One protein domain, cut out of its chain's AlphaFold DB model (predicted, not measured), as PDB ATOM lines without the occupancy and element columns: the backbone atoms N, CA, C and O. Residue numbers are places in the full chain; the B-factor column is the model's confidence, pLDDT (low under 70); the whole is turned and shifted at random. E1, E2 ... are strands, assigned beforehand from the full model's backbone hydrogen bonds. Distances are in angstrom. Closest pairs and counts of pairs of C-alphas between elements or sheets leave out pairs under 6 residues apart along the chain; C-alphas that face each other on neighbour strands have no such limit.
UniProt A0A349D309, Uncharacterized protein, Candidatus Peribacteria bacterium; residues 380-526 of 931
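Overview. This is residues 380 to 526 of the 931 residues of an uncharacterized protein of Candidatus Peribacteria bacterium (UniProt A0A349D309). The domain is a sandwich, two twisted sheets partly face to face: E3 E2 E4 E5 E10 E7 on one side and E1 E6 E9 E8 on the other. The E2 and E3 hairpin, at one edge of the larger sheet, lies apart from E1, E6, E9 and E8. The 147 printed residues hold no named helix and ten named strands, E1 to E10 in order along the chain, so numbered; the class is all strand, with 68 residues in named strands, under half. The six-strand sheet is mixed and the four-strand sheet all antiparallel. The whole is compact, with a radius of gyration of the C-alphas of 14.3 A and spans of 45 by 32 by 27 A.

Arrangement. The larger sheet runs, strand beside strand, E3, residues 403 to 406, E2, residues 395 to 398, E4, residues 432 to 437, E5, residues 440 to 445, E10, residues 517 to 525, and E7, residues 466 to 473. It is strongly twisted, its strands' lines turning by 109 degrees from edge to edge. E3 and E2 form an antiparallel hairpin, with N 405 and O 396 2.8 A apart. E2 and E4 are parallel at 28 degrees, with N 434 and O 397 2.8 A apart. E4 and E5 form a hairpin, with N 442 and O 435 2.8 A apart. E10 is antiparallel to E5, N 441 and O 521 being 2.8 A apart, and to E7, N 469 and O 522 being 2.8 A apart. The other sheet runs E1, residues 380 to 388, E6, residues 453 to 464, E9, residues 505 to 510, and E8, residues 496 to 499. Within hydrogen-bond range are N 382 and O 458 of E1 and E6, 2.8 A, N 459 and O 508 of E6 and E9, 2.8 A, and N 507 and O 498 of the E8 and E9 hairpin, 2.9 A. The sheets' strands stand at 19 degrees; the closest C-alphas of E9 and E10 are those of Thr 510 and Asp 517, 6.4 A apart. E6 and E10 are near each other.

Along the chain. E1 begins at C-alpha 380, (-22.260, -33.706, 41.019), bends by 51 degrees at residue 383 and is 23.8 A long. E6 is 34.5 A long. E7, 20.2 A, bends by 59 degrees at residue 469. E10, 26.1 A, ends at C-alpha 525, (-37.980, -46.134, 47.520).

Size, cuts and confidence. The C-alphas farthest apart, of Ala 416 and Leu 452, are 45.3 A apart. The printed part has no cut. The links E3 to E4 and E7 to E8 are long; in the first, residues 414 to 415 pair antiparallel with 418 to 419. The mean pLDDT of the printed part is 90.4, with residues 449 to 452 under 70.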
ATOM      1  N   GLN A 380     -23.541 -33.862  41.714       95.31
ATOM      2  CA  GLN A 380     -22.260 -33.706  41.019       95.31
ATOM      3  C   GLN A 380     -22.340 -32.496  40.091       95.31
ATOM      4  O   GLN A 380     -23.359 -32.316  39.428       95.31
ATOM      5  N   PHE A 381     -21.288 -31.692  39.989       94.94
ATOM      6  CA  PHE A 381     -21.285 -30.456  39.215       94.94
ATOM      7  C   PHE A 381     -20.555 -30.661  37.882       94.94
ATOM      8  O   PHE A 381     -19.325 -30.611  37.781       94.94
ATOM      9  N   ASN A 382     -21.327 -30.872  36.819       92.25
ATOM     10  CA  ASN A 382     -20.829 -30.976  35.450       92.25
ATOM     11  C   ASN A 382     -20.186 -29.662  34.966       92.25
ATOM     12  O   ASN A 382     -19.168 -29.716  34.274       92.25
ATOM     13  N   ARG A 383     -20.732 -28.505  35.365       93.50
ATOM     14  CA  ARG A 383     -20.241 -27.152  35.041       93.50
ATOM     15  C   ARG A 383     -20.635 -26.184  36.156       93.50
ATOM     16  O   ARG A 383     -21.731 -26.307  36.692       93.50
ATOM     17  N   VAL A 384     -19.742 -25.252  36.485       94.00
ATOM     18  CA  VAL A 384     -20.018 -24.074  37.324       94.00
ATOM     19  C   VAL A 384     -19.207 -22.923  36.742       94.00
ATOM     20  O   VAL A 384     -17.981 -23.028  36.669       94.00
ATOM     21  N   GLU A 385     -19.874 -21.864  36.291       94.19
ATOM     22  CA  GLU A 385     -19.258 -20.652  35.734       94.19
ATOM     23  C   GLU A 385     -19.974 -19.401  36.254       94.19
ATOM     24  O   GLU A 385     -21.197 -19.397  36.368       94.19
ATOM     25  N   ASN A 386     -19.211 -18.337  36.520       92.31
ATOM     26  CA  ASN A 386     -19.711 -17.056  37.023       92.31
ATOM     27  C   ASN A 386     -19.318 -15.913  36.080       92.31
ATOM     28  O   ASN A 386     -18.142 -15.767  35.735       92.31
ATOM     29  N   GLU A 387     -20.282 -15.068  35.713       88.88
ATOM     30  CA  GLU A 387     -20.059 -13.780  35.051       88.88
ATOM     31  C   GLU A 387     -20.531 -12.639  35.991       88.88
ATOM     32  O   GLU A 387     -21.553 -12.735  36.674       88.88
ATOM     33  N   GLY A 388     -19.771 -11.538  36.048       87.12
ATOM     34  CA  GLY A 388     -20.135 -10.336  36.814       87.12
ATOM     35  C   GLY A 388     -20.099 -10.508  38.338       87.12
ATOM     36  O   GLY A 388     -19.020 -10.662  38.908       87.12
ATOM     37  N   THR A 389     -21.256 -10.397  39.002       84.69
ATOM     38  CA  THR A 389     -21.408 -10.541  40.468       84.69
ATOM     39  C   THR A 389     -21.760 -11.958  40.939       84.69
ATOM     40  O   THR A 389     -21.890 -12.151  42.146       84.69
ATOM     41  N   GLY A 390     -21.876 -12.934  40.027       87.00
ATOM     42  CA  GLY A 390     -22.131 -14.340  40.369       87.00
ATOM     43  C   GLY A 390     -21.057 -14.942  41.284       87.00
ATOM     44  O   GLY A 390     -19.867 -14.627  41.159       87.00
ATOM     45  N   ASN A 391     -21.480 -15.789  42.217       90.88
ATOM     46  CA  ASN A 391     -20.666 -16.424  43.246       90.88
ATOM     47  C   ASN A 391     -20.781 -17.963  43.297       90.88
ATOM     48  O   ASN A 391     -20.137 -18.555  44.166       90.88
ATOM     49  N   ALA A 392     -21.505 -18.590  42.357       92.44
ATOM     50  CA  ALA A 392     -21.749 -20.031  42.304       92.44
ATOM     51  C   ALA A 392     -20.499 -20.896  42.537       92.44
ATOM     52  O   ALA A 392     -19.441 -20.678  41.933       92.44
ATOM     53  N   ASP A 393     -20.643 -21.928  43.364       93.75
ATOM     54  CA  ASP A 393     -19.600 -22.875  43.733       93.75
ATOM     55  C   ASP A 393     -20.052 -24.345  43.583       93.75
ATOM     56  O   ASP A 393     -21.054 -24.662  42.942       93.75
ATOM     57  N   ARG A 394     -19.238 -25.274  44.095       94.94
ATOM     58  CA  ARG A 394     -19.445 -26.730  43.989       94.94
ATOM     59  C   ARG A 394     -19.953 -27.332  45.304       94.94
ATOM     60  O   ARG A 394     -19.542 -28.425  45.696       94.94
ATOM     61  N   SER A 395     -20.824 -26.596  45.985       94.25
ATOM     62  CA  SER A 395     -21.364 -26.933  47.303       94.25
ATOM     63  C   SER A 395     -22.868 -27.197  47.244       94.25
ATOM     64  O   SER A 395     -23.570 -26.738  46.341       94.25
ATOM     65  N   VAL A 396     -23.390 -27.942  48.220       96.94
ATOM     66  CA  VAL A 396     -24.833 -28.186  48.372       96.94
ATOM     67  C   VAL A 396     -25.268 -27.802  49.782       96.94
ATOM     68  O   VAL A 396     -24.634 -28.207  50.756       96.94
ATOM     69  N   TYR A 397     -26.365 -27.056  49.908       96.44
ATOM     70  CA  TYR A 397     -26.857 -26.540  51.188       96.44
ATOM     71  C   TYR A 397     -28.264 -27.058  51.479       96.44
ATOM     72  O   TYR A 397     -29.222 -26.693  50.807       96.44
ATOM     73  N   VAL A 398     -28.406 -27.927  52.482       95.94
ATOM     74  CA  VAL A 398     -29.665 -28.642  52.747       95.94
ATOM     75  C   VAL A 398     -30.407 -28.065  53.954       95.94
ATOM     76  O   VAL A 398     -29.854 -27.917  55.049       95.94
ATOM     77  N   GLY A 399     -31.697 -27.806  53.760       94.50
ATOM     78  CA  GLY A 399     -32.653 -27.432  54.794       94.50
ATOM     79  C   GLY A 399     -32.527 -25.991  55.309       94.50
ATOM     80  O   GLY A 399     -31.642 -25.236  54.904       94.50
ATOM     81  N   PRO A 400     -33.379 -25.584  56.270       92.25
ATOM     82  CA  PRO A 400     -33.401 -24.219  56.812       92.25
ATOM     83  C   PRO A 400     -32.197 -23.889  57.717       92.25
ATOM     84  O   PRO A 400     -32.122 -22.796  58.270       92.25
ATOM     85  N   GLN A 401     -31.274 -24.838  57.906       89.06
ATOM     86  CA  GLN A 401     -29.994 -24.641  58.597       89.06
ATOM     87  C   GLN A 401     -28.806 -24.520  57.626       89.06
ATOM     88  O   GLN A 401     -27.676 -24.392  58.096       89.06
ATOM     89  N   ALA A 402     -29.047 -24.590  56.308       92.81
ATOM     90  CA  ALA A 402     -28.019 -24.614  55.266       92.81
ATOM     91  C   ALA A 402     -26.887 -25.607  55.595       92.81
ATOM     92  O   ALA A 402     -25.708 -25.253  55.625       92.81
ATOM     93  N   ILE A 403     -27.255 -26.855  55.912       92.38
ATOM     94  CA  ILE A 403     -26.287 -27.913  56.215       92.38
ATOM     95  C   ILE A 403     -25.469 -28.152  54.951       92.38
ATOM     96  O   ILE A 403     -26.021 -28.531  53.922       92.38
ATOM     97  N   HIS A 404     -24.169 -27.904  55.037       93.25
ATOM     98  CA  HIS A 404     -23.262 -27.912  53.897       93.25
ATOM     99  C   HIS A 404     -22.763 -29.330  53.583       93.25
ATOM    100  O   HIS A 404     -22.231 -30.018  54.455       93.25
ATOM    101  N   PHE A 405     -22.908 -29.756  52.333       92.50
ATOM    102  CA  PHE A 405     -22.374 -30.997  51.779       92.50
ATOM    103  C   PHE A 405     -21.457 -30.651  50.601       92.50
ATOM    104  O   PHE A 405     -21.764 -29.752  49.817       92.50
ATOM    105  N   ALA A 406     -20.343 -31.369  50.471       89.69
ATOM    106  CA  ALA A 406     -19.442 -31.217  49.333       89.69
ATOM    107  C   ALA A 406     -20.045 -31.823  48.052       89.69
ATOM    108  O   ALA A 406     -20.925 -32.688  48.117       89.69
ATOM    109  N   GLU A 407     -19.520 -31.431  46.887       89.31
ATOM    110  CA  GLU A 407     -19.704 -32.180  45.638       89.31
ATOM    111  C   GLU A 407     -19.482 -33.691  45.861       89.31
ATOM    112  O   GLU A 407     -18.564 -34.106  46.568       89.31
ATOM    113  N   ASP A 408     -20.344 -34.513  45.256       86.94
ATOM    114  CA  ASP A 408     -20.349 -35.980  45.361       86.94
ATOM    115  C   ASP A 408     -20.681 -36.587  46.751       86.94
ATOM    116  O   ASP A 408     -20.832 -37.809  46.851       86.94
ATOM    117  N   GLN A 409     -20.881 -35.789  47.811       88.62
ATOM    118  CA  GLN A 409     -21.275 -36.289  49.141       88.62
ATOM    119  C   GLN A 409     -22.726 -36.817  49.148       88.62
ATOM    120  O   GLN A 409     -23.647 -36.171  48.644       88.62
ATOM    121  N   TRP A 410     -22.958 -37.982  49.769       90.62
ATOM    122  CA  TRP A 410     -24.306 -38.535  49.953       90.62
ATOM    123  C   TRP A 410     -25.109 -37.767  51.017       90.62
ATOM    124  O   TRP A 410     -24.672 -37.589  52.155       90.62
ATOM    125  N   ILE A 411     -26.323 -37.374  50.639       92.25
ATOM    126  CA  ILE A 411     -27.342 -36.715  51.453       92.25
ATOM    127  C   ILE A 411     -28.464 -37.735  51.730       92.25
ATOM    128  O   ILE A 411     -29.054 -38.269  50.782       92.25
ATOM    129  N   PRO A 412     -28.811 -38.011  53.001       90.69
ATOM    130  CA  PRO A 412     -29.859 -38.971  53.335       90.69
ATOM    131  C   PRO A 412     -31.256 -38.429  52.994       90.69
ATOM    132  O   PRO A 412     -31.605 -37.299  53.354       90.69
ATOM    133  N   LEU A 413     -32.073 -39.267  52.347       91.38
ATOM    134  CA  LEU A 413     -33.535 -39.124  52.237       91.38
ATOM    135  C   LEU A 413     -34.249 -39.861  53.373       91.38
ATOM    136  O   LEU A 413     -35.379 -39.520  53.723       91.38
ATOM    137  N   LYS A 414     -33.591 -40.875  53.937       86.38
ATOM    138  CA  LYS A 414     -34.015 -41.628  55.113       86.38
ATOM    139  C   LYS A 414     -32.863 -41.798  56.099       86.38
ATOM    140  O   LYS A 414     -31.706 -41.785  55.690       86.38
ATOM    141  N   ILE A 415     -33.200 -41.941  57.379       81.88
ATOM    142  CA  ILE A 415     -32.280 -42.320  58.460       81.88
ATOM    143  C   ILE A 415     -32.998 -43.333  59.354       81.88
ATOM    144  O   ILE A 415     -34.114 -43.075  59.808       81.88
ATOM    145  N   ALA A 416     -32.366 -44.484  59.591       77.50
ATOM    146  CA  ALA A 416     -32.974 -45.651  60.234       77.50
ATOM    147  C   ALA A 416     -34.322 -46.060  59.592       77.50
ATOM    148  O   ALA A 416     -35.254 -46.486  60.274       77.50
ATOM    149  N   GLY A 417     -34.446 -45.898  58.270       78.00
ATOM    150  CA  GLY A 417     -35.653 -46.199  57.499       78.00
ATOM    151  C   GLY A 417     -36.763 -45.139  57.542       78.00
ATOM    152  O   GLY A 417     -37.693 -45.230  56.730       78.00
ATOM    153  N   GLU A 418     -36.682 -44.128  58.412       83.56
ATOM    154  CA  GLU A 418     -37.660 -43.034  58.523       83.56
ATOM    155  C   GLU A 418     -37.302 -41.857  57.594       83.56
ATOM    156  O   GLU A 418     -36.123 -41.527  57.458       83.56
ATOM    157  N   PRO A 419     -38.276 -41.207  56.922       85.56
ATOM    158  CA  PRO A 419     -38.009 -40.154  55.941       85.56
ATOM    159  C   PRO A 419     -37.561 -38.838  56.590       85.56
ATOM    160  O   PRO A 419     -38.230 -38.298  57.472       85.56
ATOM    161  N   VAL A 420     -36.466 -38.268  56.084       87.81
ATOM    162  CA  VAL A 420     -35.984 -36.942  56.490       87.81
ATOM    163  C   VAL A 420     -36.761 -35.867  55.732       87.81
ATOM    164  O   VAL A 420     -36.905 -35.938  54.513       87.81
ATOM    165  N   THR A 421     -37.266 -34.859  56.448       90.44
ATOM    166  CA  THR A 421     -38.003 -33.732  55.856       90.44
ATOM    167  C   THR A 421     -37.529 -32.406  56.440       90.44
ATOM    168  O   THR A 421     -37.390 -32.267  57.654       90.44
ATOM    169  N   ASP A 422     -37.287 -31.432  55.568       93.06
ATOM    170  CA  ASP A 422     -36.794 -30.107  55.922       93.06
ATOM    171  C   ASP A 422     -37.938 -29.077  55.848       93.06
ATOM    172  O   ASP A 422     -38.736 -29.070  54.908       93.06
ATOM    173  N   LEU A 423     -38.013 -28.162  56.821       89.88
ATOM    174  CA  LEU A 423     -39.089 -27.155  56.920       89.88
ATOM    175  C   LEU A 423     -38.954 -25.974  55.930       89.88
ATOM    176  O   LEU A 423     -39.676 -24.988  56.049       89.88
ATOM    177  N   GLY A 424     -38.022 -26.065  54.982       90.94
ATOM    178  CA  GLY A 424     -37.677 -25.046  53.993       90.94
ATOM    179  C   GLY A 424     -36.240 -25.241  53.506       90.94
ATOM    180  O   GLY A 424     -35.618 -26.258  53.812       90.94
ATOM    181  N   LEU A 425     -35.707 -24.250  52.800       95.25
ATOM    182  CA  LEU A 425     -34.283 -24.104  52.477       95.25
ATOM    183  C   LEU A 425     -33.870 -22.631  52.661       95.25
ATOM    184  O   LEU A 425     -34.706 -21.811  53.045       95.25
ATOM    185  N   VAL A 426     -32.601 -22.296  52.422       94.94
ATOM    186  CA  VAL A 426     -32.109 -20.905  52.406       94.94
ATOM    187  C   VAL A 426     -31.760 -20.547  50.966       94.94
ATOM    188  O   VAL A 426     -30.916 -21.219  50.386       94.94
ATOM    189  N   GLU A 427     -32.438 -19.561  50.378       90.88
ATOM    190  CA  GLU A 427     -32.344 -19.288  48.933       90.88
ATOM    191  C   GLU A 427     -30.990 -18.656  48.561       90.88
ATOM    192  O   GLU A 427     -30.262 -19.255  47.782       90.88
ATOM    193  N   ASP A 428     -30.593 -17.551  49.206       92.00
ATOM    194  CA  ASP A 428     -29.272 -16.911  49.037       92.00
ATOM    195  C   ASP A 428     -28.131 -17.802  49.574       92.00
ATOM    196  O   ASP A 428     -27.819 -17.802  50.770       92.00
ATOM    197  N   MET A 429     -27.555 -18.606  48.677       93.94
ATOM    198  CA  MET A 429     -26.438 -19.532  48.887       93.94
ATOM    199  C   MET A 429     -25.562 -19.574  47.623       93.94
ATOM    200  O   MET A 429     -26.110 -19.546  46.523       93.94
ATOM    201  N   PRO A 430     -24.226 -19.718  47.743       91.50
ATOM    202  CA  PRO A 430     -23.343 -19.874  46.582       91.50
ATOM    203  C   PRO A 430     -23.415 -21.277  45.960       91.50
ATOM    204  O   PRO A 430     -22.936 -21.496  44.860       91.50
ATOM    205  N   GLY A 431     -23.993 -22.250  46.657       93.94
ATOM    206  CA  GLY A 431     -24.161 -23.615  46.166       93.94
ATOM    207  C   GLY A 431     -25.631 -23.944  45.961       93.94
ATOM    208  O   GLY A 431     -26.512 -23.210  46.411       93.94
ATOM    209  N   LEU A 432     -25.915 -25.093  45.344       97.81
ATOM    210  CA  LEU A 432     -27.298 -25.527  45.140       97.81
ATOM    211  C   LEU A 432     -28.003 -25.731  46.485       97.81
ATOM    212  O   LEU A 432     -27.589 -26.547  47.314       97.81
ATOM    213  N   SER A 433     -29.089 -24.993  46.686       97.69
ATOM    214  CA  SER A 433     -29.897 -25.039  47.897       97.69
ATOM    215  C   SER A 433     -30.985 -26.100  47.770       97.69
ATOM    216  O   SER A 433     -31.583 -26.275  46.708       97.69
ATOM    217  N   VAL A 434     -31.230 -26.867  48.834       98.12
ATOM    218  CA  VAL A 434     -32.011 -28.108  48.753       98.12
ATOM    219  C   VAL A 434     -32.958 -28.280  49.938       98.12
ATOM    220  O   VAL A 434     -32.578 -28.099  51.092       98.12
ATOM    221  N   GLN A 435     -34.188 -28.718  49.666       97.06
ATOM    222  CA  GLN A 435     -35.174 -29.115  50.676       97.06
ATOM    223  C   GLN A 435     -35.648 -30.548  50.408       97.06
ATOM    224  O   GLN A 435     -36.203 -30.837  49.345       97.06
ATOM    225  N   ARG A 436     -35.504 -31.450  51.384       95.25
ATOM    226  CA  ARG A 436     -36.132 -32.778  51.349       95.25
ATOM    227  C   ARG A 436     -37.581 -32.673  51.812       95.25
ATOM    228  O   ARG A 436     -37.869 -32.088  52.856       95.25
ATOM    229  N   GLY A 437     -38.493 -33.267  51.057       90.31
ATOM    230  CA  GLY A 437     -39.914 -33.338  51.375       90.31
ATOM    231  C   GLY A 437     -40.439 -34.771  51.360       90.31
ATOM    232  O   GLY A 437     -39.718 -35.726  51.072       90.31
ATOM    233  N   VAL A 438     -41.727 -34.941  51.665       86.19
ATOM    234  CA  VAL A 438     -42.371 -36.266  51.691       86.19
ATOM    235  C   VAL A 438     -42.457 -36.830  50.266       86.19
ATOM    236  O   VAL A 438     -43.382 -36.513  49.521       86.19
ATOM    237  N   GLY A 439     -41.478 -37.657  49.888       86.38
ATOM    238  CA  GLY A 439     -41.376 -38.258  48.552       86.38
ATOM    239  C   GLY A 439     -40.877 -37.313  47.453       86.38
ATOM    240  O   GLY A 439     -41.078 -37.605  46.275       86.38
ATOM    241  N   TYR A 440     -40.247 -36.187  47.807       94.38
ATOM    242  CA  TYR A 440     -39.608 -35.289  46.839       94.38
ATOM    243  C   TYR A 440     -38.328 -34.641  47.382       94.38
ATOM    244  O   TYR A 440     -38.065 -34.660  48.584       94.38
ATOM    245  N   VAL A 441     -37.532 -34.068  46.481       97.69
ATOM    246  CA  VAL A 441     -36.414 -33.163  46.773       97.69
ATOM    247  C   VAL A 441     -36.603 -31.912  45.919       97.69
ATOM    248  O   VAL A 441     -36.693 -32.022  44.699       97.69
ATOM    249  N   ARG A 442     -36.682 -30.734  46.543       97.69
ATOM    250  CA  ARG A 442     -36.600 -29.438  45.855       97.69
ATOM    251  C   ARG A 442     -35.126 -29.054  45.750       97.69
ATOM    252  O   ARG A 442     -34.451 -29.071  46.776       97.69
ATOM    253  N   VAL A 443     -34.647 -28.715  44.560       98.25
ATOM    254  CA  VAL A 443     -33.284 -28.210  44.305       98.25
ATOM    255  C   VAL A 443     -33.409 -26.833  43.664       98.25
ATOM    256  O   VAL A 443     -34.218 -26.687  42.753       98.25
ATOM    257  N   LEU A 444     -32.644 -25.853  44.148       97.94
ATOM    258  CA  LEU A 444     -32.678 -24.449  43.741       97.94
ATOM    259  C   LEU A 444     -31.258 -23.920  43.470       97.94
ATOM    260  O   LEU A 444     -30.347 -24.156  44.264       97.94
ATOM    261  N   SER A 445     -31.092 -23.187  42.371       96.44
ATOM    262  CA  SER A 445     -29.965 -22.297  42.074       96.44
ATOM    263  C   SER A 445     -30.439 -20.848  42.231       96.44
ATOM    264  O   SER A 445     -31.566 -20.531  41.852       96.44
ATOM    265  N   TYR A 446     -29.625 -19.983  42.832       93.69
ATOM    266  CA  TYR A 446     -30.035 -18.640  43.243       93.69
ATOM    267  C   TYR A 446     -29.453 -17.572  42.316       93.69
ATOM    268  O   TYR A 446     -28.245 -17.382  42.252       93.69
ATOM    269  N   GLY A 447     -30.318 -16.855  41.600       83.06
ATOM    270  CA  GLY A 447     -29.938 -15.812  40.648       83.06
ATOM    271  C   GLY A 447     -30.176 -14.395  41.112       83.06
ATOM    272  O   GLY A 447     -29.678 -13.477  40.467       83.06
ATOM    273  N   SER A 448     -30.918 -14.185  42.200       76.94
ATOM    274  CA  SER A 448     -31.377 -12.866  42.665       76.94
ATOM    275  C   SER A 448     -30.262 -11.966  43.247       76.94
ATOM    276  O   SER A 448     -30.510 -11.064  44.053       76.94
ATOM    277  N   HIS A 449     -29.020 -12.181  42.806       68.94
ATOM    278  CA  HIS A 449     -27.839 -11.357  43.045       68.94
ATOM    279  C   HIS A 449     -28.015  -9.923  42.524       68.94
ATOM    280  O   HIS A 449     -28.751  -9.633  41.579       68.94
ATOM    281  N   GLY A 450     -27.288  -8.980  43.126       60.91
ATOM    282  CA  GLY A 450     -27.342  -7.576  42.718       60.91
ATOM    283  C   GLY A 450     -26.761  -7.339  41.317       60.91
ATOM    284  O   GLY A 450     -25.599  -7.664  41.093       60.91
ATOM    285  N   PHE A 451     -27.571  -6.728  40.435       60.00
ATOM    286  CA  PHE A 451     -27.281  -6.199  39.085       60.00
ATOM    287  C   PHE A 451     -26.022  -6.725  38.364       60.00
ATOM    288  O   PHE A 451     -24.900  -6.363  38.711       60.00
ATOM    289  N   LEU A 452     -26.246  -7.386  37.218       65.62
ATOM    290  CA  LEU A 452     -25.223  -7.932  36.306       65.62
ATOM    291  C   LEU A 452     -24.504  -9.190  36.826       65.62
ATOM    292  O   LEU A 452     -23.412  -9.504  36.357       65.62
ATOM    293  N   GLY A 453     -25.122  -9.921  37.753       80.75
ATOM    294  CA  GLY A 453     -24.731 -11.290  38.080       80.75
ATOM    295  C   GLY A 453     -25.279 -12.271  37.052       80.75
ATOM    296  O   GLY A 453     -26.361 -12.066  36.499       80.75
ATOM    297  N   LYS A 454     -24.522 -13.332  36.787       88.81
ATOM    298  CA  LYS A 454     -24.993 -14.513  36.068       88.81
ATOM    299  C   LYS A 454     -24.193 -15.722  36.514       88.81
ATOM    300  O   LYS A 454     -22.966 -15.649  36.609       88.81
ATOM    301  N   GLU A 455     -24.883 -16.836  36.682       92.94
ATOM    302  CA  GLU A 455     -24.287 -18.116  37.041       92.94
ATOM    303  C   GLU A 455     -24.752 -19.181  36.045       92.94
ATOM    304  O   GLU A 455     -25.861 -19.115  35.517       92.94
ATOM    305  N   ILE A 456     -23.887 -20.144  35.734       94.56
ATOM    306  CA  ILE A 456     -24.241 -21.310  34.920       94.56
ATOM    307  C   ILE A 456     -23.887 -22.552  35.717       94.56
ATOM    308  O   ILE A 456     -22.702 -22.851  35.895       94.56
ATOM    309  N   VAL A 457     -24.903 -23.294  36.155       95.75
ATOM    310  CA  VAL A 457     -24.729 -24.537  36.912       95.75
ATOM    311  C   VAL A 457     -25.363 -25.694  36.138       95.75
ATOM    312  O   VAL A 457     -26.581 -25.782  35.989       95.75
ATOM    313  N   ASP A 458     -24.516 -26.603  35.648       96.75
ATOM    314  CA  ASP A 458     -24.935 -27.924  35.171       96.75
ATOM    315  C   ASP A 458     -24.660 -28.931  36.291       96.75
ATOM    316  O   ASP A 458     -23.497 -29.182  36.623       96.75
ATOM    317  N   ALA A 459     -25.701 -29.534  36.861       96.31
ATOM    318  CA  ALA A 459     -25.595 -30.424  38.012       96.31
ATOM    319  C   ALA A 459     -26.397 -31.722  37.840       96.31
ATOM    320  O   ALA A 459     -27.523 -31.729  37.352       96.31
ATOM    321  N   ARG A 460     -25.832 -32.851  38.277       97.25
ATOM    322  CA  ARG A 460     -26.474 -34.170  38.240       97.25
ATOM    323  C   ARG A 460     -26.854 -34.637  39.637       97.25
ATOM    324  O   ARG A 460     -25.989 -35.002  40.431       97.25
ATOM    325  N   VAL A 461     -28.155 -34.704  39.893       97.38
ATOM    326  CA  VAL A 461     -28.751 -35.273  41.105       97.38
ATOM    327  C   VAL A 461     -28.892 -36.785  40.914       97.38
ATOM    328  O   VAL A 461     -29.706 -37.234  40.109       97.38
ATOM    329  N   THR A 462     -28.098 -37.585  41.623       96.00
ATOM    330  CA  THR A 462     -28.074 -39.058  41.507       96.00
ATOM    331  C   THR A 462     -28.660 -39.707  42.753       96.00
ATOM    332  O   THR A 462     -28.270 -39.351  43.860       96.00
ATOM    333  N   PHE A 463     -29.557 -40.681  42.586       94.50
ATOM    334  CA  PHE A 463     -30.276 -41.364  43.664       94.50
ATOM    335  C   PHE A 463     -29.745 -42.785  43.900       94.50
ATOM    336  O   PHE A 463     -29.335 -43.487  42.976       94.50
ATOM    337  N   ASN A 464     -29.783 -43.234  45.155       90.81
ATOM    338  CA  ASN A 464     -29.459 -44.593  45.579       90.81
ATOM    339  C   ASN A 464     -30.476 -45.045  46.646       90.81
ATOM    340  O   ASN A 464     -30.982 -44.230  47.417       90.81
ATOM    341  N   GLY A 465     -30.899 -46.313  46.613       89.62
ATOM    342  CA  GLY A 465     -32.062 -46.792  47.382       89.62
ATOM    343  C   GLY A 465     -33.419 -46.193  46.952       89.62
ATOM    344  O   GLY A 465     -34.462 -46.592  47.465       89.62
ATOM    345  N   ALA A 466     -33.438 -45.276  45.981       91.31
ATOM    346  CA  ALA A 466     -34.617 -44.586  45.461       91.31
ATOM    347  C   ALA A 466     -34.578 -44.491  43.925       91.31
ATOM    348  O   ALA A 466     -33.517 -44.617  43.316       91.31
ATOM    349  N   ARG A 467     -35.741 -44.259  43.304       91.06
ATOM    350  CA  ARG A 467     -35.889 -43.938  41.875       91.06
ATOM    351  C   ARG A 467     -36.740 -42.689  41.685       91.06
ATOM    352  O   ARG A 467     -37.728 -42.509  42.396       91.06
ATOM    353  N   VAL A 468     -36.382 -41.879  40.695       94.81
ATOM    354  CA  VAL A 468     -37.149 -40.713  40.237       94.81
ATOM    355  C   VAL A 468     -38.459 -41.175  39.593       94.81
ATOM    356  O   VAL A 468     -38.461 -42.084  38.763       94.81
ATOM    357  N   THR A 469     -39.580 -40.554  39.958       93.44
ATOM    358  CA  THR A 469     -40.915 -40.869  39.415       93.44
ATOM    359  C   THR A 469     -41.483 -39.754  38.543       93.44
ATOM    360  O   THR A 469     -42.196 -40.037  37.582       93.44
ATOM    361  N   SER A 470     -41.149 -38.500  38.842       92.12
ATOM    362  CA  SER A 470     -41.377 -37.338  37.982       92.12
ATOM    363  C   SER A 470     -40.492 -36.176  38.430       92.12
ATOM    364  O   SER A 470     -39.979 -36.168  39.549       92.12
ATOM    365  N   VAL A 471     -40.330 -35.178  37.565       96.50
ATOM    366  CA  VAL A 471     -39.801 -33.866  37.947       96.50
ATOM    367  C   VAL A 471     -40.842 -32.819  37.570       96.50
ATOM    368  O   VAL A 471     -41.556 -32.978  36.579       96.50
ATOM    369  N   GLN A 472     -40.979 -31.787  38.394       95.75
ATOM    370  CA  GLN A 472     -41.865 -30.650  38.162       95.75
ATOM    371  C   GLN A 472     -41.042 -29.368  38.294       95.75
ATOM    372  O   GLN A 472     -40.180 -29.287  39.167       95.75
ATOM    373  N   ASN A 473     -41.316 -28.382  37.440       96.25
ATOM    374  CA  ASN A 473     -40.808 -27.026  37.635       96.25
ATOM    375  C   ASN A 473     -41.443 -26.418  38.899       96.25
ATOM    376  O   ASN A 473     -42.578 -26.769  39.245       96.25
ATOM    377  N   ASP A 474     -40.729 -25.528  39.575       95.25
ATOM    378  CA  ASP A 474     -41.287 -24.700  40.642       95.25
ATOM    379  C   ASP A 474     -42.019 -23.469  40.050       95.25
ATOM    380  O   ASP A 474     -42.528 -23.496  38.925       95.25
ATOM    381  N   THR A 475     -42.205 -22.419  40.848       91.06
ATOM    382  CA  THR A 475     -43.212 -21.379  40.634       91.06
ATOM    383  C   THR A 475     -42.734 -19.985  41.056       91.06
ATOM    384  O   THR A 475     -41.889 -19.817  41.934       91.06
ATOM    385  N   ALA A 476     -43.343 -18.958  40.451       89.31
ATOM    386  CA  ALA A 476     -43.031 -17.544  40.683       89.31
ATOM    387  C   ALA A 476     -41.543 -17.218  40.430       89.31
ATOM    388  O   ALA A 476     -41.051 -17.521  39.353       89.31
ATOM    389  N   GLN A 477     -40.857 -16.573  41.379       88.12
ATOM    390  CA  GLN A 477     -39.451 -16.153  41.251       88.12
ATOM    391  C   GLN A 477     -38.460 -17.328  41.189       88.12
ATOM    392  O   GLN A 477     -37.330 -17.122  40.776       88.12
ATOM    393  N   ASN A 478     -38.909 -18.530  41.567       92.94
ATOM    394  CA  ASN A 478     -38.116 -19.756  41.617       92.94
ATOM    395  C   ASN A 478     -38.379 -20.690  40.412       92.94
ATOM    396  O   ASN A 478     -38.018 -21.864  40.455       92.94
ATOM    397  N   ALA A 479     -39.116 -20.240  39.390       93.00
ATOM    398  CA  ALA A 479     -39.523 -21.079  38.263       93.00
ATOM    399  C   ALA A 479     -38.476 -21.062  37.142       93.00
ATOM    400  O   ALA A 479     -38.357 -20.061  36.443       93.00
ATOM    401  N   THR A 480     -37.823 -22.200  36.911       94.69
ATOM    402  CA  THR A 480     -36.840 -22.390  35.835       94.69
ATOM    403  C   THR A 480     -37.426 -22.099  34.448       94.69
ATOM    404  O   THR A 480     -38.610 -22.372  34.191       94.69
ATOM    405  N   GLU A 481     -36.624 -21.573  33.520       91.94
ATOM    406  CA  GLU A 481     -37.111 -20.921  32.299       91.94
ATOM    407  C   GLU A 481     -37.135 -21.856  31.072       91.94
ATOM    408  O   GLU A 481     -36.272 -21.848  30.199       91.94
ATOM    409  N   ASN A 482     -38.257 -22.581  30.954       89.88
ATOM    410  CA  ASN A 482     -38.587 -23.614  29.945       89.88
ATOM    411  C   ASN A 482     -37.875 -24.988  30.094       89.88
ATOM    412  O   ASN A 482     -37.589 -25.614  29.078       89.88
ATOM    413  N   PRO A 483     -37.712 -25.549  31.316       90.50
ATOM    414  CA  PRO A 483     -36.826 -26.685  31.654       90.50
ATOM    415  C   PRO A 483     -37.062 -28.047  30.965       90.50
ATOM    416  O   PRO A 483     -36.473 -29.041  31.384       90.50
ATOM    417  N   PHE A 484     -37.968 -28.147  29.996       90.19
ATOM    418  CA  PHE A 484     -38.344 -29.401  29.339       90.19
ATOM    419  C   PHE A 484     -38.523 -29.237  27.816       90.19
ATOM    420  O   PHE A 484     -39.283 -29.997  27.205       90.19
ATOM    421  N   ASP A 485     -37.910 -28.217  27.205       87.25
ATOM    422  CA  ASP A 485     -37.984 -27.959  25.759       87.25
ATOM    423  C   ASP A 485     -36.745 -28.432  24.968       87.25
ATOM    424  O   ASP A 485     -36.775 -28.441  23.733       87.25
ATOM    425  N   ALA A 486     -35.712 -28.918  25.672       82.25
ATOM    426  CA  ALA A 486     -34.421 -29.379  25.163       82.25
ATOM    427  C   ALA A 486     -33.510 -28.296  24.537       82.25
ATOM    428  O   ALA A 486     -32.576 -28.634  23.800       82.25
ATOM    429  N   VAL A 487     -33.718 -27.005  24.832       78.25
ATOM    430  CA  VAL A 487     -32.954 -25.875  24.261       78.25
ATOM    431  C   VAL A 487     -31.801 -25.422  25.176       78.25
ATOM    432  O   VAL A 487     -31.709 -24.273  25.604       78.25
ATOM    433  N   VAL A 488     -30.837 -26.315  25.427       78.25
ATOM    434  CA  VAL A 488     -29.637 -25.994  26.231       78.25
ATOM    435  C   VAL A 488     -28.806 -24.877  25.582       78.25
ATOM    436  O   VAL A 488     -28.248 -25.059  24.496       78.25
ATOM    437  N   ASN A 489     -28.670 -23.734  26.260       87.12
ATOM    438  CA  ASN A 489     -27.784 -22.632  25.858       87.12
ATOM    439  C   ASN A 489     -27.341 -21.776  27.064       87.12
ATOM    440  O   ASN A 489     -27.840 -21.955  28.163       87.12
ATOM    441  N   ASP A 490     -26.402 -20.844  26.862       89.44
ATOM    442  CA  ASP A 490     -25.802 -20.030  27.940       89.44
ATOM    443  C   ASP A 490     -26.543 -18.698  28.225       89.44
ATOM    444  O   ASP A 490     -25.997 -17.810  28.892       89.44
ATOM    445  N   GLY A 491     -27.755 -18.517  27.695       84.62
ATOM    446  CA  GLY A 491     -28.700 -17.469  28.101       84.62
ATOM    447  C   GLY A 491     -29.719 -17.991  29.121       84.62
ATOM    448  O   GLY A 491     -29.863 -19.198  29.262       84.62
ATOM    449  N   ALA A 492     -30.435 -17.085  29.800       77.19
ATOM    450  CA  ALA A 492     -31.420 -17.437  30.836       77.19
ATOM    451  C   ALA A 492     -32.515 -18.398  30.329       77.19
ATOM    452  O   ALA A 492     -32.796 -19.401  30.961       77.19
ATOM    453  N   SER A 493     -33.034 -18.194  29.111       81.25
ATOM    454  CA  SER A 493     -33.934 -19.155  28.453       81.25
ATOM    455  C   SER A 493     -33.166 -20.347  27.859       81.25
ATOM    456  O   SER A 493     -33.209 -20.578  26.645       81.25
ATOM    457  N   GLY A 494     -32.362 -21.025  28.672       84.69
ATOM    458  CA  GLY A 494     -31.480 -22.112  28.249       84.69
ATOM    459  C   GLY A 494     -31.413 -23.279  29.216       84.69
ATOM    460  O   GLY A 494     -30.511 -24.111  29.097       84.69
ATOM    461  N   ASP A 495     -32.324 -23.319  30.177       91.88
ATOM    462  CA  ASP A 495     -32.384 -24.326  31.224       91.88
ATOM    463  C   ASP A 495     -32.991 -25.634  30.718       91.88
ATOM    464  O   ASP A 495     -33.870 -25.637  29.862       91.88
ATOM    465  N   GLU A 496     -32.549 -26.763  31.267       95.44
ATOM    466  CA  GLU A 496     -33.034 -28.084  30.845       95.44
ATOM    467  C   GLU A 496     -32.923 -29.107  31.980       95.44
ATOM    468  O   GLU A 496     -31.975 -29.102  32.775       95.44
ATOM    469  N   VAL A 497     -33.914 -29.998  32.058       95.06
ATOM    470  CA  VAL A 497     -34.101 -30.952  33.157       95.06
ATOM    471  C   VAL A 497     -34.335 -32.358  32.602       95.06
ATOM    472  O   VAL A 497     -35.462 -32.845  32.468       95.06
ATOM    473  N   ALA A 498     -33.236 -33.053  32.315       90.56
ATOM    474  CA  ALA A 498     -33.256 -34.384  31.720       90.56
ATOM    475  C   ALA A 498     -33.205 -35.495  32.787       90.56
ATOM    476  O   ALA A 498     -32.190 -35.703  33.460       90.56
ATOM    477  N   VAL A 499     -34.287 -36.270  32.910       89.19
ATOM    478  CA  VAL A 499     -34.324 -37.490  33.738       89.19
ATOM    479  C   VAL A 499     -33.654 -38.647  32.992       89.19
ATOM    480  O   VAL A 499     -33.967 -38.911  31.831       89.19
ATOM    481  N   ALA A 500     -32.746 -39.364  33.653       77.94
ATOM    482  CA  ALA A 500     -32.093 -40.539  33.085       77.94
ATOM    483  C   ALA A 500     -33.088 -41.695  32.862       77.94
ATOM    484  O   ALA A 500     -34.023 -41.896  33.638       77.94
ATOM    485  N   SER A 501     -32.870 -42.484  31.807       78.06
ATOM    486  CA  SER A 501     -33.786 -43.547  31.359       78.06
ATOM    487  C   SER A 501     -33.925 -44.734  32.324       78.06
ATOM    488  O   SER A 501     -34.854 -45.528  32.189       78.06
ATOM    489  N   ASP A 502     -33.034 -44.849  33.309       76.94
ATOM    490  CA  ASP A 502     -33.080 -45.813  34.412       76.94
ATOM    491  C   ASP A 502     -33.833 -45.286  35.655       76.94
ATOM    492  O   ASP A 502     -33.971 -46.004  36.654       76.94
ATOM    493  N   SER A 503     -34.302 -44.032  35.617       86.88
ATOM    494  CA  SER A 503     -34.822 -43.270  36.761       86.88
ATOM    495  C   SER A 503     -33.822 -43.110  37.923       86.88
ATOM    496  O   SER A 503     -34.237 -42.879  39.060       86.88
ATOM    497  N   GLY A 504     -32.516 -43.250  37.671       87.44
ATOM    498  CA  GLY A 504     -31.450 -43.193  38.678       87.44
ATOM    499  C   GLY A 504     -30.844 -41.802  38.892       87.44
ATOM    500  O   GLY A 504     -30.280 -41.537  39.953       87.44
ATOM    501  N   SER A 505     -30.972 -40.884  37.927       93.31
ATOM    502  CA  SER A 505     -30.519 -39.494  38.086       93.31
ATOM    503  C   SER A 505     -31.369 -38.477  37.321       93.31
ATOM    504  O   SER A 505     -32.094 -38.825  36.389       93.31
ATOM    505  N   VAL A 506     -31.248 -37.209  37.713       95.19
ATOM    506  CA  VAL A 506     -31.729 -36.027  36.986       95.19
ATOM    507  C   VAL A 506     -30.522 -35.150  36.679       95.19
ATOM    508  O   VAL A 506     -29.727 -34.867  37.574       95.19
ATOM    509  N   LEU A 507     -30.366 -34.730  35.429       95.44
ATOM    510  CA  LEU A 507     -29.505 -33.610  35.061       95.44
ATOM    511  C   LEU A 507     -30.350 -32.334  35.147       95.44
ATOM    512  O   LEU A 507     -31.418 -32.284  34.549       95.44
ATOM    513  N   PHE A 508     -29.881 -31.346  35.899       97.38
ATOM    514  CA  PHE A 508     -30.482 -30.027  36.068       97.38
ATOM    515  C   PHE A 508     -29.478 -28.997  35.556       97.38
ATOM    516  O   PHE A 508     -28.334 -28.970  36.009       97.38
ATOM    517  N   GLN A 509     -29.876 -28.213  34.564       96.88
ATOM    518  CA  GLN A 509     -29.026 -27.241  33.889       96.88
ATOM    519  C   GLN A 509     -29.682 -25.864  34.008       96.88
ATOM    520  O   GLN A 509     -30.851 -25.749  33.655       96.88
ATOM    521  N   THR A 510     -28.953 -24.872  34.526       95.44
ATOM    522  CA  THR A 510     -29.497 -23.585  35.018       95.44
ATOM    523  C   THR A 510     -28.661 -22.385  34.568       95.44
ATOM    524  O   THR A 510     -27.438 -22.514  34.404       95.44
ATOM    525  N   ARG A 511     -29.310 -21.234  34.338       93.31
ATOM    526  CA  ARG A 511     -28.727 -19.973  33.823       93.31
ATOM    527  C   ARG A 511     -29.230 -18.744  34.586       93.31
ATOM    528  O   ARG A 511     -29.516 -17.694  34.003       93.31
ATOM    529  N   VAL A 512     -29.292 -18.873  35.906       92.69
ATOM    530  CA  VAL A 512     -29.765 -17.847  36.838       92.69
ATOM    531  C   VAL A 512     -29.058 -16.484  36.685       92.69
ATOM    532  O   VAL A 512     -27.852 -16.390  36.435       92.69
ATOM    533  N   THR A 513     -29.824 -15.391  36.828       88.25
ATOM    534  CA  THR A 513     -29.342 -13.997  36.621       88.25
ATOM    535  C   THR A 513     -30.023 -12.918  37.468       88.25
ATOM    536  O   THR A 513     -29.448 -11.851  37.686       88.25
ATOM    537  N   SER A 514     -31.292 -13.126  37.833       85.44
ATOM    538  CA  SER A 514     -32.121 -12.160  38.578       85.44
ATOM    539  C   SER A 514     -33.463 -12.745  39.043       85.44
ATOM    540  O   SER A 514     -34.080 -12.198  39.955       85.44
ATOM    541  N   ALA A 515     -33.895 -13.846  38.422       88.88
ATOM    542  CA  ALA A 515     -34.761 -14.867  39.004       88.88
ATOM    543  C   ALA A 515     -33.921 -16.113  39.349       88.88
ATOM    544  O   ALA A 515     -32.769 -16.219  38.911       88.88
ATOM    545  N   ASP A 516     -34.505 -17.018  40.132       93.81
ATOM    546  CA  ASP A 516     -33.879 -18.219  40.689       93.81
ATOM    547  C   ASP A 516     -34.448 -19.475  39.993       93.81
ATOM    548  O   ASP A 516     -35.641 -19.539  39.695       93.81
ATOM    549  N   ASP A 517     -33.625 -20.501  39.775       95.75
ATOM    550  CA  ASP A 517     -34.037 -21.733  39.088       95.75
ATOM    551  C   ASP A 517     -34.297 -22.850  40.097       95.75
ATOM    552  O   ASP A 517     -33.359 -23.306  40.751       95.75
ATOM    553  N   ALA A 518     -35.528 -23.366  40.197       97.12
ATOM    554  CA  ALA A 518     -35.827 -24.507  41.060       97.12
ATOM    555  C   ALA A 518     -36.728 -25.589  40.446       97.12
ATOM    556  O   ALA A 518     -37.702 -25.336  39.736       97.12
ATOM    557  N   ILE A 519     -36.438 -26.837  40.828       97.81
ATOM    558  CA  ILE A 519     -37.192 -28.035  40.443       97.81
ATOM    559  C   ILE A 519     -37.552 -28.900  41.648       97.81
ATOM    560  O   ILE A 519     -36.795 -29.010  42.612       97.81
ATOM    561  N   MET A 520     -38.690 -29.591  41.563       97.25
ATOM    562  CA  MET A 520     -39.102 -30.638  42.498       97.25
ATOM    563  C   MET A 520     -38.953 -32.019  41.856       97.25
ATOM    564  O   MET A 520     -39.732 -32.399  40.980       97.25
ATOM    565  N   ILE A 521     -37.970 -32.788  42.320       98.00
ATOM    566  CA  ILE A 521     -37.705 -34.168  41.904       98.00
ATOM    567  C   ILE A 521     -38.477 -35.115  42.826       98.00
ATOM    568  O   ILE A 521     -38.118 -35.292  43.991       98.00
ATOM    569  N   PHE A 522     -39.535 -35.740  42.317       96.56
ATOM    570  CA  PHE A 522     -40.330 -36.729  43.047       96.56
ATOM    571  C   PHE A 522     -39.681 -38.108  42.947       96.56
ATOM    572  O   PHE A 522     -39.205 -38.508  41.883       96.56
ATOM    573  N   TRP A 523     -39.673 -38.853  44.051       95.19
ATOM    574  CA  TRP A 523     -38.993 -40.142  44.151       95.19
ATOM    575  C   TRP A 523     -39.798 -41.167  44.956       95.19
ATOM    576  O   TRP A 523     -40.664 -40.833  45.765       95.19
ATOM    577  N   GLN A 524     -39.505 -42.447  44.733       92.44
ATOM    578  CA  GLN A 524     -40.015 -43.568  45.527       92.44
ATOM    579  C   GLN A 524     -38.869 -44.506  45.912       92.44
ATOM    580  O   GLN A 524     -37.888 -44.629  45.177       92.44
ATOM    581  N   GLN A 525     -38.979 -45.163  47.070       87.44
ATOM    582  CA  GLN A 525     -37.980 -46.134  47.520       87.44
ATOM    583  C   GLN A 525     -37.937 -47.326  46.551       87.44
ATOM    584  O   GLN A 525     -38.974 -47.880  46.181       87.44
ATOM    585  N   ALA A 526     -36.735 -47.716  46.129       78.62
ATOM    586  CA  ALA A 526     -36.545 -48.878  45.275       78.62
ATOM    587  C   ALA A 526     -36.839 -50.160  46.071       78.62
ATOM    588  O   ALA A 526     -36.384 -50.312  47.202       78.62
TER     589      ALA A 526